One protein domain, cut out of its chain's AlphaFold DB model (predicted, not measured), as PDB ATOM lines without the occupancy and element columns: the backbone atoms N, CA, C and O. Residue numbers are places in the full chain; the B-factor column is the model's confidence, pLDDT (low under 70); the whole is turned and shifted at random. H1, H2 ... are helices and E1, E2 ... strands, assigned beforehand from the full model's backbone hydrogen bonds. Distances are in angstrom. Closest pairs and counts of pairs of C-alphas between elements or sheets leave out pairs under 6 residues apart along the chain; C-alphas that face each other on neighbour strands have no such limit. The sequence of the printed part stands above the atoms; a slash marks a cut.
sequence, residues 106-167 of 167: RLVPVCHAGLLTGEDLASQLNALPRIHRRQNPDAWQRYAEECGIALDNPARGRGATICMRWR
ATOM      1  N   ARG A 106      93.988  67.171 126.919       76.75
ATOM      2  CA  ARG A 106      94.973  67.582 127.925       76.75
ATOM      3  C   ARG A 106      94.723  69.014 128.377       76.75
ATOM      4  O   ARG A 106      94.749  69.965 127.588       76.75
ATOM      5  N   LEU A 107      94.510  69.159 129.678       77.44
ATOM      6  CA  LEU A 107      94.431  70.446 130.351       77.44
ATOM      7  C   LEU A 107      95.838  70.878 130.749       77.44
ATOM      8  O   LEU A 107      96.568  70.115 131.371       77.44
ATOM      9  N   VAL A 108      96.218  72.103 130.387       81.94
ATOM     10  CA  VAL A 108      97.507  72.671 130.788       81.94
ATOM     11  C   VAL A 108      97.299  74.022 131.471       81.94
ATOM     12  O   VAL A 108      96.505  74.847 130.991       81.94
ATOM     13  N   PRO A 109      97.984  74.286 132.595       80.81
ATOM     14  CA  PRO A 109      97.984  75.613 133.176       80.81
ATOM     15  C   PRO A 109      98.735  76.555 132.239       80.81
ATOM     16  O   PRO A 109      99.778  76.216 131.680       80.81
ATOM     17  N   VAL A 110      98.193  77.756 132.063       83.62
ATOM     18  CA  VAL A 110      98.871  78.815 131.321       83.62
ATOM     19  C   VAL A 110      98.967  80.051 132.197       83.62
ATOM     20  O   VAL A 110      98.045  80.394 132.937       83.62
ATOM     21  N   CYS A 111     100.103  80.728 132.116       84.12
ATOM     22  CA  CYS A 111     100.337  81.991 132.796       84.12
ATOM     23  C   CYS A 111     101.191  82.900 131.907       84.12
ATOM     24  O   CYS A 111     101.736  82.471 130.888       84.12
ATOM     25  N   HIS A 112     101.271  84.175 132.273       84.88
ATOM     26  CA  HIS A 112     102.173  85.105 131.610       84.88
ATOM     27  C   HIS A 112     103.629  84.713 131.898       84.88
ATOM     28  O   HIS A 112     103.963  84.423 133.044       84.88
ATOM     29  N   ALA A 113     104.499  84.757 130.884       80.94
ATOM     30  CA  ALA A 113     105.884  84.287 130.994       80.94
ATOM     31  C   ALA A 113     106.677  84.971 132.125       80.94
ATOM     32  O   ALA A 113     107.505  84.340 132.761       80.94
ATOM     33  N   GLY A 114     106.376  86.238 132.428       84.00
ATOM     34  CA  GLY A 114     107.011  86.971 133.531       84.00
ATOM     35  C   GLY A 114     106.539  86.599 134.945       84.00
ATOM     36  O   GLY A 114     107.014  87.208 135.894       84.00
ATOM     37  N   LEU A 115     105.583  85.675 135.107       80.44
ATOM     38  CA  LEU A 115     105.081  85.243 136.423       80.44
ATOM     39  C   LEU A 115     105.808  84.016 136.980       80.44
ATOM     40  O   LEU A 115     105.717  83.762 138.177       80.44
ATOM     41  N   LEU A 116     106.496  83.258 136.125       82.44
ATOM     42  CA  LEU A 116     107.311  82.117 136.523       82.44
ATOM     43  C   LEU A 116     108.769  82.462 136.229       82.44
ATOM     44  O   LEU A 116     109.188  82.469 135.075       82.44
ATOM     45  N   THR A 117     109.520  82.810 137.270       77.06
ATOM     46  CA  THR A 117     110.901  83.306 137.163       77.06
ATOM     47  C   THR A 117     111.918  82.429 137.894       77.06
ATOM     48  O   THR A 117     113.103  82.746 137.874       77.06
ATOM     49  N   GLY A 118     111.480  81.356 138.558       70.25
ATOM     50  CA  GLY A 118     112.338  80.434 139.308       70.25
ATOM     51  C   GLY A 118     112.208  78.976 138.865       70.25
ATOM     52  O   GLY A 118     111.320  78.628 138.086       70.25
ATOM     53  N   GLU A 119     113.077  78.116 139.400       72.69
ATOM     54  CA  GLU A 119     113.104  76.680 139.080       72.69
ATOM     55  C   GLU A 119     112.049  75.869 139.854       72.69
ATOM     56  O   GLU A 119     111.529  74.885 139.332       72.69
ATOM     57  N   ASP A 120     111.668  76.295 141.067       85.75
ATOM     58  CA  ASP A 120     110.651  75.592 141.860       85.75
ATOM     59  C   ASP A 120     109.230  76.003 141.454       85.75
ATOM     60  O   ASP A 120     108.689  77.031 141.878       85.75
ATOM     61  N   LEU A 121     108.616  75.182 140.607       82.31
ATOM     62  CA  LEU A 121     107.258  75.390 140.118       82.31
ATOM     63  C   LEU A 121     106.204  75.299 141.236       82.31
ATOM     64  O   LEU A 121     105.215  76.028 141.181       82.31
ATOM     65  N   ALA A 122     106.392  74.445 142.246       82.31
ATOM     66  CA  ALA A 122     105.386  74.212 143.283       82.31
ATOM     67  C   ALA A 122     105.192  75.456 144.159       82.31
ATOM     68  O   ALA A 122     104.071  75.957 144.302       82.31
ATOM     69  N   SER A 123     106.294  76.019 144.664       84.00
ATOM     70  CA  SER A 123     106.261  77.250 145.461       84.00
ATOM     71  C   SER A 123     105.700  78.430 144.669       84.00
ATOM     72  O   SER A 123     104.879  79.195 145.180       84.00
ATOM     73  N   GLN A 124     106.078  78.553 143.394       85.69
ATOM     74  CA  GLN A 124     105.575  79.621 142.529       85.69
ATOM     75  C   GLN A 124     104.071  79.488 142.274       85.69
ATOM     76  O   GLN A 124     103.336  80.467 142.404       85.69
ATOM     77  N   LEU A 125     103.581  78.280 141.979       83.88
ATOM     78  CA  LEU A 125     102.150  78.048 141.800       83.88
ATOM     79  C   LEU A 125     101.370  78.342 143.083       83.88
ATOM     80  O   LEU A 125     100.306  78.951 142.994       83.88
ATOM     81  N   ASN A 126     101.880  77.976 144.265       85.12
ATOM     82  CA  ASN A 126     101.229  78.260 145.552       85.12
ATOM     83  C   ASN A 126     101.168  79.753 145.903       85.12
ATOM     84  O   ASN A 126     100.201  80.183 146.546       85.12
ATOM     85  N   ALA A 127     102.145  80.541 145.449       83.69
ATOM     86  CA  ALA A 127     102.173  81.990 145.621       83.69
ATOM     87  C   ALA A 127     101.210  82.735 144.676       83.69
ATOM     88  O   ALA A 127     100.719  83.814 145.019       83.69
ATOM     89  N   LEU A 128     100.912  82.166 143.504       83.50
ATOM     90  CA  LEU A 128     100.070  82.802 142.494       83.50
ATOM     91  C   LEU A 128      98.570  82.533 142.714       83.50
ATOM     92  O   LEU A 128      98.163  81.434 143.113       83.50
ATOM     93  N   PRO A 129      97.698  83.512 142.410       81.19
ATOM     94  CA  PRO A 129      96.273  83.244 142.312       81.19
ATOM     95  C   PRO A 129      95.981  82.273 141.157       81.19
ATOM     96  O   PRO A 129      96.637  82.298 140.122       81.19
ATOM     97  N   ARG A 130      94.959  81.426 141.314       82.75
ATOM     98  CA  ARG A 130      94.487  80.491 140.278       82.75
ATOM     99  C   ARG A 130      93.071  80.852 139.807       82.75
ATOM    100  O   ARG A 130      92.268  81.383 140.571       82.75
ATOM    101  N   ILE A 131      92.748  80.654 138.529       80.88
ATOM    102  CA  ILE A 131      91.386  80.767 137.972       80.88
ATOM    103  C   ILE A 131      90.853  79.361 137.838       80.88
ATOM    104  O   ILE A 131      91.484  78.470 137.266       80.88
ATOM    105  N   HIS A 132      89.635  79.226 138.332       77.62
ATOM    106  CA  HIS A 132      88.852  78.016 138.272       77.62
ATOM    107  C   HIS A 132      87.774  78.175 137.218       77.62
ATOM    108  O   HIS A 132      87.110  79.215 137.127       77.62
ATOM    109  N   ARG A 133      87.580  77.133 136.413       75.19
ATOM    110  CA  ARG A 133      86.418  77.056 135.534       75.19
ATOM    111  C   ARG A 133      85.264  76.497 136.351       75.19
ATOM    112  O   ARG A 133      85.411  75.462 136.983       75.19
ATOM    113  N   ARG A 134      84.091  77.135 136.292       72.88
ATOM    114  CA  ARG A 134      82.895  76.656 137.017       72.88
ATOM    115  C   ARG A 134      82.537  75.196 136.714       72.88
ATOM    116  O   ARG A 134      82.026  74.515 137.586       72.88
ATOM    117  N   GLN A 135      82.800  74.747 135.491       69.94
ATOM    118  CA  GLN A 135      82.496  73.392 135.015       69.94
ATOM    119  C   GLN A 135      83.540  72.346 135.431       69.94
ATOM    120  O   GLN A 135      83.305  71.163 135.238       69.94
ATOM    121  N   ASN A 136      84.700  72.771 135.935       75.00
ATOM    122  CA  ASN A 136      85.793  71.888 136.335       75.00
ATOM    123  C   ASN A 136      86.562  72.537 137.508       75.00
ATOM    124  O   ASN A 136      87.649  73.091 137.305       75.00
ATOM    125  N   PRO A 137      85.943  72.601 138.703       77.81
ATOM    126  CA  PRO A 137      86.531  73.257 139.871       77.81
ATOM    127  C   PRO A 137      87.725  72.484 140.458       77.81
ATOM    128  O   PRO A 137      88.559  73.071 141.139       77.81
ATOM    129  N   ASP A 138      87.825  71.188 140.178       81.88
ATOM    130  CA  ASP A 138      88.867  70.264 140.631       81.88
ATOM    131  C   ASP A 138      90.092  70.213 139.697       81.88
ATOM    132  O   ASP A 138      91.091  69.572 140.017       81.88
ATOM    133  N   ALA A 139      90.074  70.938 138.573       84.19
ATOM    134  CA  ALA A 139      91.129  70.903 137.556       84.19
ATOM    135  C   ALA A 139      92.553  71.122 138.104       84.19
ATOM    136  O   ALA A 139      93.493  70.462 137.668       84.19
ATOM    137  N   TRP A 140      92.725  72.042 139.059       86.12
ATOM    138  CA  TRP A 140      94.031  72.313 139.673       86.12
ATOM    139  C   TRP A 140      94.501  71.193 140.594       86.12
ATOM    140  O   TRP A 140      95.699  70.932 140.655       86.12
ATOM    141  N   GLN A 141      93.573  70.539 141.293       85.69
ATOM    142  CA  GLN A 141      93.891  69.382 142.117       85.69
ATOM    143  C   GLN A 141      94.356  68.224 141.233       85.69
ATOM    144  O   GLN A 141      95.438  67.693 141.454       85.69
ATOM    145  N   ARG A 142      93.602  67.915 140.174       84.94
ATOM    146  CA  ARG A 142      93.965  66.859 139.220       84.94
ATOM    147  C   ARG A 142      95.312  67.118 138.555       84.94
ATOM    148  O   ARG A 142      96.142  66.223 138.487       84.94
ATOM    149  N   TYR A 143      95.570  68.358 138.136       86.50
ATOM    150  CA  TYR A 143      96.872  68.737 137.583       86.50
ATOM    151  C   TYR A 143      98.018  68.522 138.585       86.50
ATOM    152  O   TYR A 143      99.081  68.024 138.219       86.50
ATOM    153  N   ALA A 144      97.809  68.899 139.849       87.44
ATOM    154  CA  ALA A 144      98.802  68.730 140.902       87.44
ATOM    155  C   ALA A 144      99.100  67.250 141.178       87.44
ATOM    156  O   ALA A 144     100.266  66.876 141.270       87.44
ATOM    157  N   GLU A 145      98.062  66.413 141.227       88.38
ATOM    158  CA  GLU A 145      98.176  64.958 141.373       88.38
ATOM    159  C   GLU A 145      98.913  64.325 140.181       88.38
ATOM    160  O   GLU A 145      99.867  63.576 140.379       88.38
ATOM    161  N   GLU A 146      98.540  64.681 138.948       86.75
ATOM    162  CA  GLU A 146      99.166  64.170 137.718       86.75
ATOM    163  C   GLU A 146     100.645  64.574 137.583       86.75
ATOM    164  O   GLU A 146     101.444  63.823 137.025       86.75
ATOM    165  N   CYS A 147     101.027  65.750 138.095       85.88
ATOM    166  CA  CYS A 147     102.394  66.272 138.013       85.88
ATOM    167  C   CYS A 147     103.238  66.036 139.278       85.88
ATOM    168  O   CYS A 147     104.406  66.422 139.297       85.88
ATOM    169  N   GLY A 148     102.671  65.451 140.338       87.00
ATOM    170  CA  GLY A 148     103.357  65.273 141.623       87.00
ATOM    171  C   GLY A 148     103.700  66.589 142.338       87.00
ATOM    172  O   GLY A 148     104.701  66.665 143.047       87.00
ATOM    173  N   ILE A 149     102.899  67.639 142.137       87.00
ATOM    174  CA  ILE A 149     103.104  68.968 142.730       87.00
ATOM    175  C   ILE A 149     102.290  69.078 144.023       87.00
ATOM    176  O   ILE A 149     101.089  68.825 144.032       87.00
ATOM    177  N   ALA A 150     102.910  69.533 145.111       86.00
ATOM    178  CA  ALA A 150     102.190  69.839 146.345       86.00
ATOM    179  C   ALA A 150     101.535  71.230 146.262       86.00
ATOM    180  O   ALA A 150     102.224  72.251 146.259       86.00
ATOM    181  N   LEU A 151     100.199  71.281 146.197       83.38
ATOM    182  CA  LEU A 151      99.433  72.528 146.308       83.38
ATOM    183  C   LEU A 151      98.784  72.646 147.692       83.38
ATOM    184  O   LEU A 151      97.942  71.824 148.042       83.38
ATOM    185  N   ASP A 152      99.093  73.711 148.434       78.69
ATOM    186  CA  ASP A 152      98.615  73.901 149.818       78.69
ATOM    187  C   ASP A 152      97.090  74.081 149.901       78.69
ATOM    188  O   ASP A 152      96.442  73.736 150.886       78.69
ATOM    189  N   ASN A 153      96.501  74.670 148.857       76.19
ATOM    190  CA  ASN A 153      95.059  74.849 148.728       76.19
ATOM    191  C   ASN A 153      94.666  74.829 147.244       76.19
ATOM    192  O   ASN A 153      94.632  75.890 146.609       76.19
ATOM    193  N   PRO A 154      94.361  73.659 146.664       69.12
ATOM    194  CA  PRO A 154      94.026  73.533 145.247       69.12
ATOM    195  C   PRO A 154      92.869  74.449 144.818       69.12
ATOM    196  O   PRO A 154      92.910  75.006 143.725       69.12
ATOM    197  N   ALA A 155      91.907  74.713 145.711       67.69
ATOM    198  CA  ALA A 155      90.746  75.576 145.473       67.69
ATOM    199  C   ALA A 155      91.032  77.089 145.594       67.69
ATOM    200  O   ALA A 155      90.165  77.917 145.306       67.69
ATOM    201  N   ARG A 156      92.235  77.497 146.017       64.88
ATOM    202  CA  ARG A 156      92.592  78.916 146.181       64.88
ATOM    203  C   ARG A 156      92.586  79.626 144.829       64.88
ATOM    204  O   ARG A 156      93.342  79.242 143.944       64.88
ATOM    205  N   GLY A 157      91.828  80.718 144.698       56.41
ATOM    206  CA  GLY A 157      92.144  81.753 143.714       56.41
ATOM    207  C   GLY A 157      91.002  82.616 143.160       56.41
ATOM    208  O   GLY A 157      89.877  82.171 142.942       56.41
ATOM    209  N   ARG A 158      91.374  83.877 142.884       45.75
ATOM    210  CA  ARG A 158      90.875  84.755 141.815       45.75
ATOM    211  C   ARG A 158      92.093  85.113 140.932       45.75
ATOM    212  O   ARG A 158      92.737  86.111 141.230       45.75
ATOM    213  N   GLY A 159      92.461  84.322 139.908       47.44
ATOM    214  CA  GLY A 159      93.379  84.805 138.835       47.44
ATOM    215  C   GLY A 159      94.546  83.944 138.265       47.44
ATOM    216  O   GLY A 159      95.658  84.388 138.453       47.44
ATOM    217  N   ALA A 160      94.347  82.843 137.508       45.50
ATOM    218  CA  ALA A 160      95.202  82.279 136.414       45.50
ATOM    219  C   ALA A 160      94.491  81.104 135.678       45.50
ATOM    220  O   ALA A 160      94.163  80.102 136.308       45.50
ATOM    221  N   THR A 161      94.165  81.215 134.382       47.50
ATOM    222  CA  THR A 161      93.230  80.291 133.682       47.50
ATOM    223  C   THR A 161      93.910  79.021 133.178       47.50
ATOM    224  O   THR A 161      94.941  79.096 132.525       47.50
ATOM    225  N   ILE A 162      93.290  77.856 133.381       52.53
ATOM    226  CA  ILE A 162      93.665  76.623 132.671       52.53
ATOM    227  C   ILE A 162      93.142  76.706 131.236       52.53
ATOM    228  O   ILE A 162      91.946  76.917 131.010       52.53
ATOM    229  N   CYS A 163      94.036  76.550 130.260       48.06
ATOM    230  CA  CYS A 163      93.670  76.510 128.852       48.06
ATOM    231  C   CYS A 163      93.697  75.061 128.366       48.06
ATOM    232  O   CYS A 163      94.678  74.340 128.535       48.06
ATOM    233  N   MET A 164      92.601  74.634 127.749       47.12
ATOM    234  CA  MET A 164      92.509  73.332 127.098       47.12
ATOM    235  C   MET A 164      93.354  73.343 125.828       47.12
ATOM    236  O   MET A 164      93.152  74.197 124.955       47.12
ATOM    237  N   ARG A 165      94.276  72.385 125.699       42.88
ATOM    238  CA  ARG A 165      95.010  72.163 124.453       42.88
ATOM    239  C   ARG A 165      94.752  70.750 123.953       42.88
ATOM    240  O   ARG A 165      95.232  69.773 124.513       42.88
ATOM    241  N   TRP A 166      94.041  70.675 122.838       45.09
ATOM    242  CA  TRP A 166      93.886  69.458 122.051       45.09
ATOM    243  C   TRP A 166      95.192  69.189 121.289       45.09
ATOM    244  O   TRP A 166      95.753  70.126 120.705       45.09
ATOM    245  N   ARG A 167      95.696  67.953 121.344       45.41
ATOM    246  CA  ARG A 167      96.784  67.467 120.484       45.41
ATOM    247  C   ARG A 167      96.203  66.652 119.340       45.41
ATOM    248  O   ARG A 167      95.213  65.936 119.591       45.41
TER     249      ARG A 167
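This is residues 106 to 167 of the 167 residues of the protein "Glycine cleavage system transcriptional activator" of Klebsiella michiganensis (UniProt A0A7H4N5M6). With little regular structure, this is mostly loop, with a small ribbon of two antiparallel strands, E1 and E2, at one side, helix H2 over the ribbon near E1, and helix H1 away from H2 and E2. The 62 printed residues run E1, H1, H2, E2, with 24 in named elements, under half; the class is mixed. It is compact, radius of gyration of the C-alphas 11.1 A, spanning 29 by 25 by 23 A.

E1, residues 106 to 109, and E2, residues 162 to 165, are antiparallel neighbours at 143 degrees; N 163 and O 108, 3.1 A, are within hydrogen-bond range. The closest C-alphas of E1 and H2, residues 139 to 147, are Leu 107 and Tyr 143, 7.8 A. H1, residues 121 to 127, is apart from H2 and E2. In both helices every O i to N i+4 pair is within hydrogen-bond range.

First to last C-alpha, E1 measures 10.1 A, E2 9.4 A, H1 10.0 A and H2 12.2 A. C-alpha 106 is at (94.973, 67.582, 127.925), C-alpha 165 at (95.010, 72.163, 124.453).

The printed part has no cut. The three links are long. Residues 135 and 154 to 167 have pLDDT under 70.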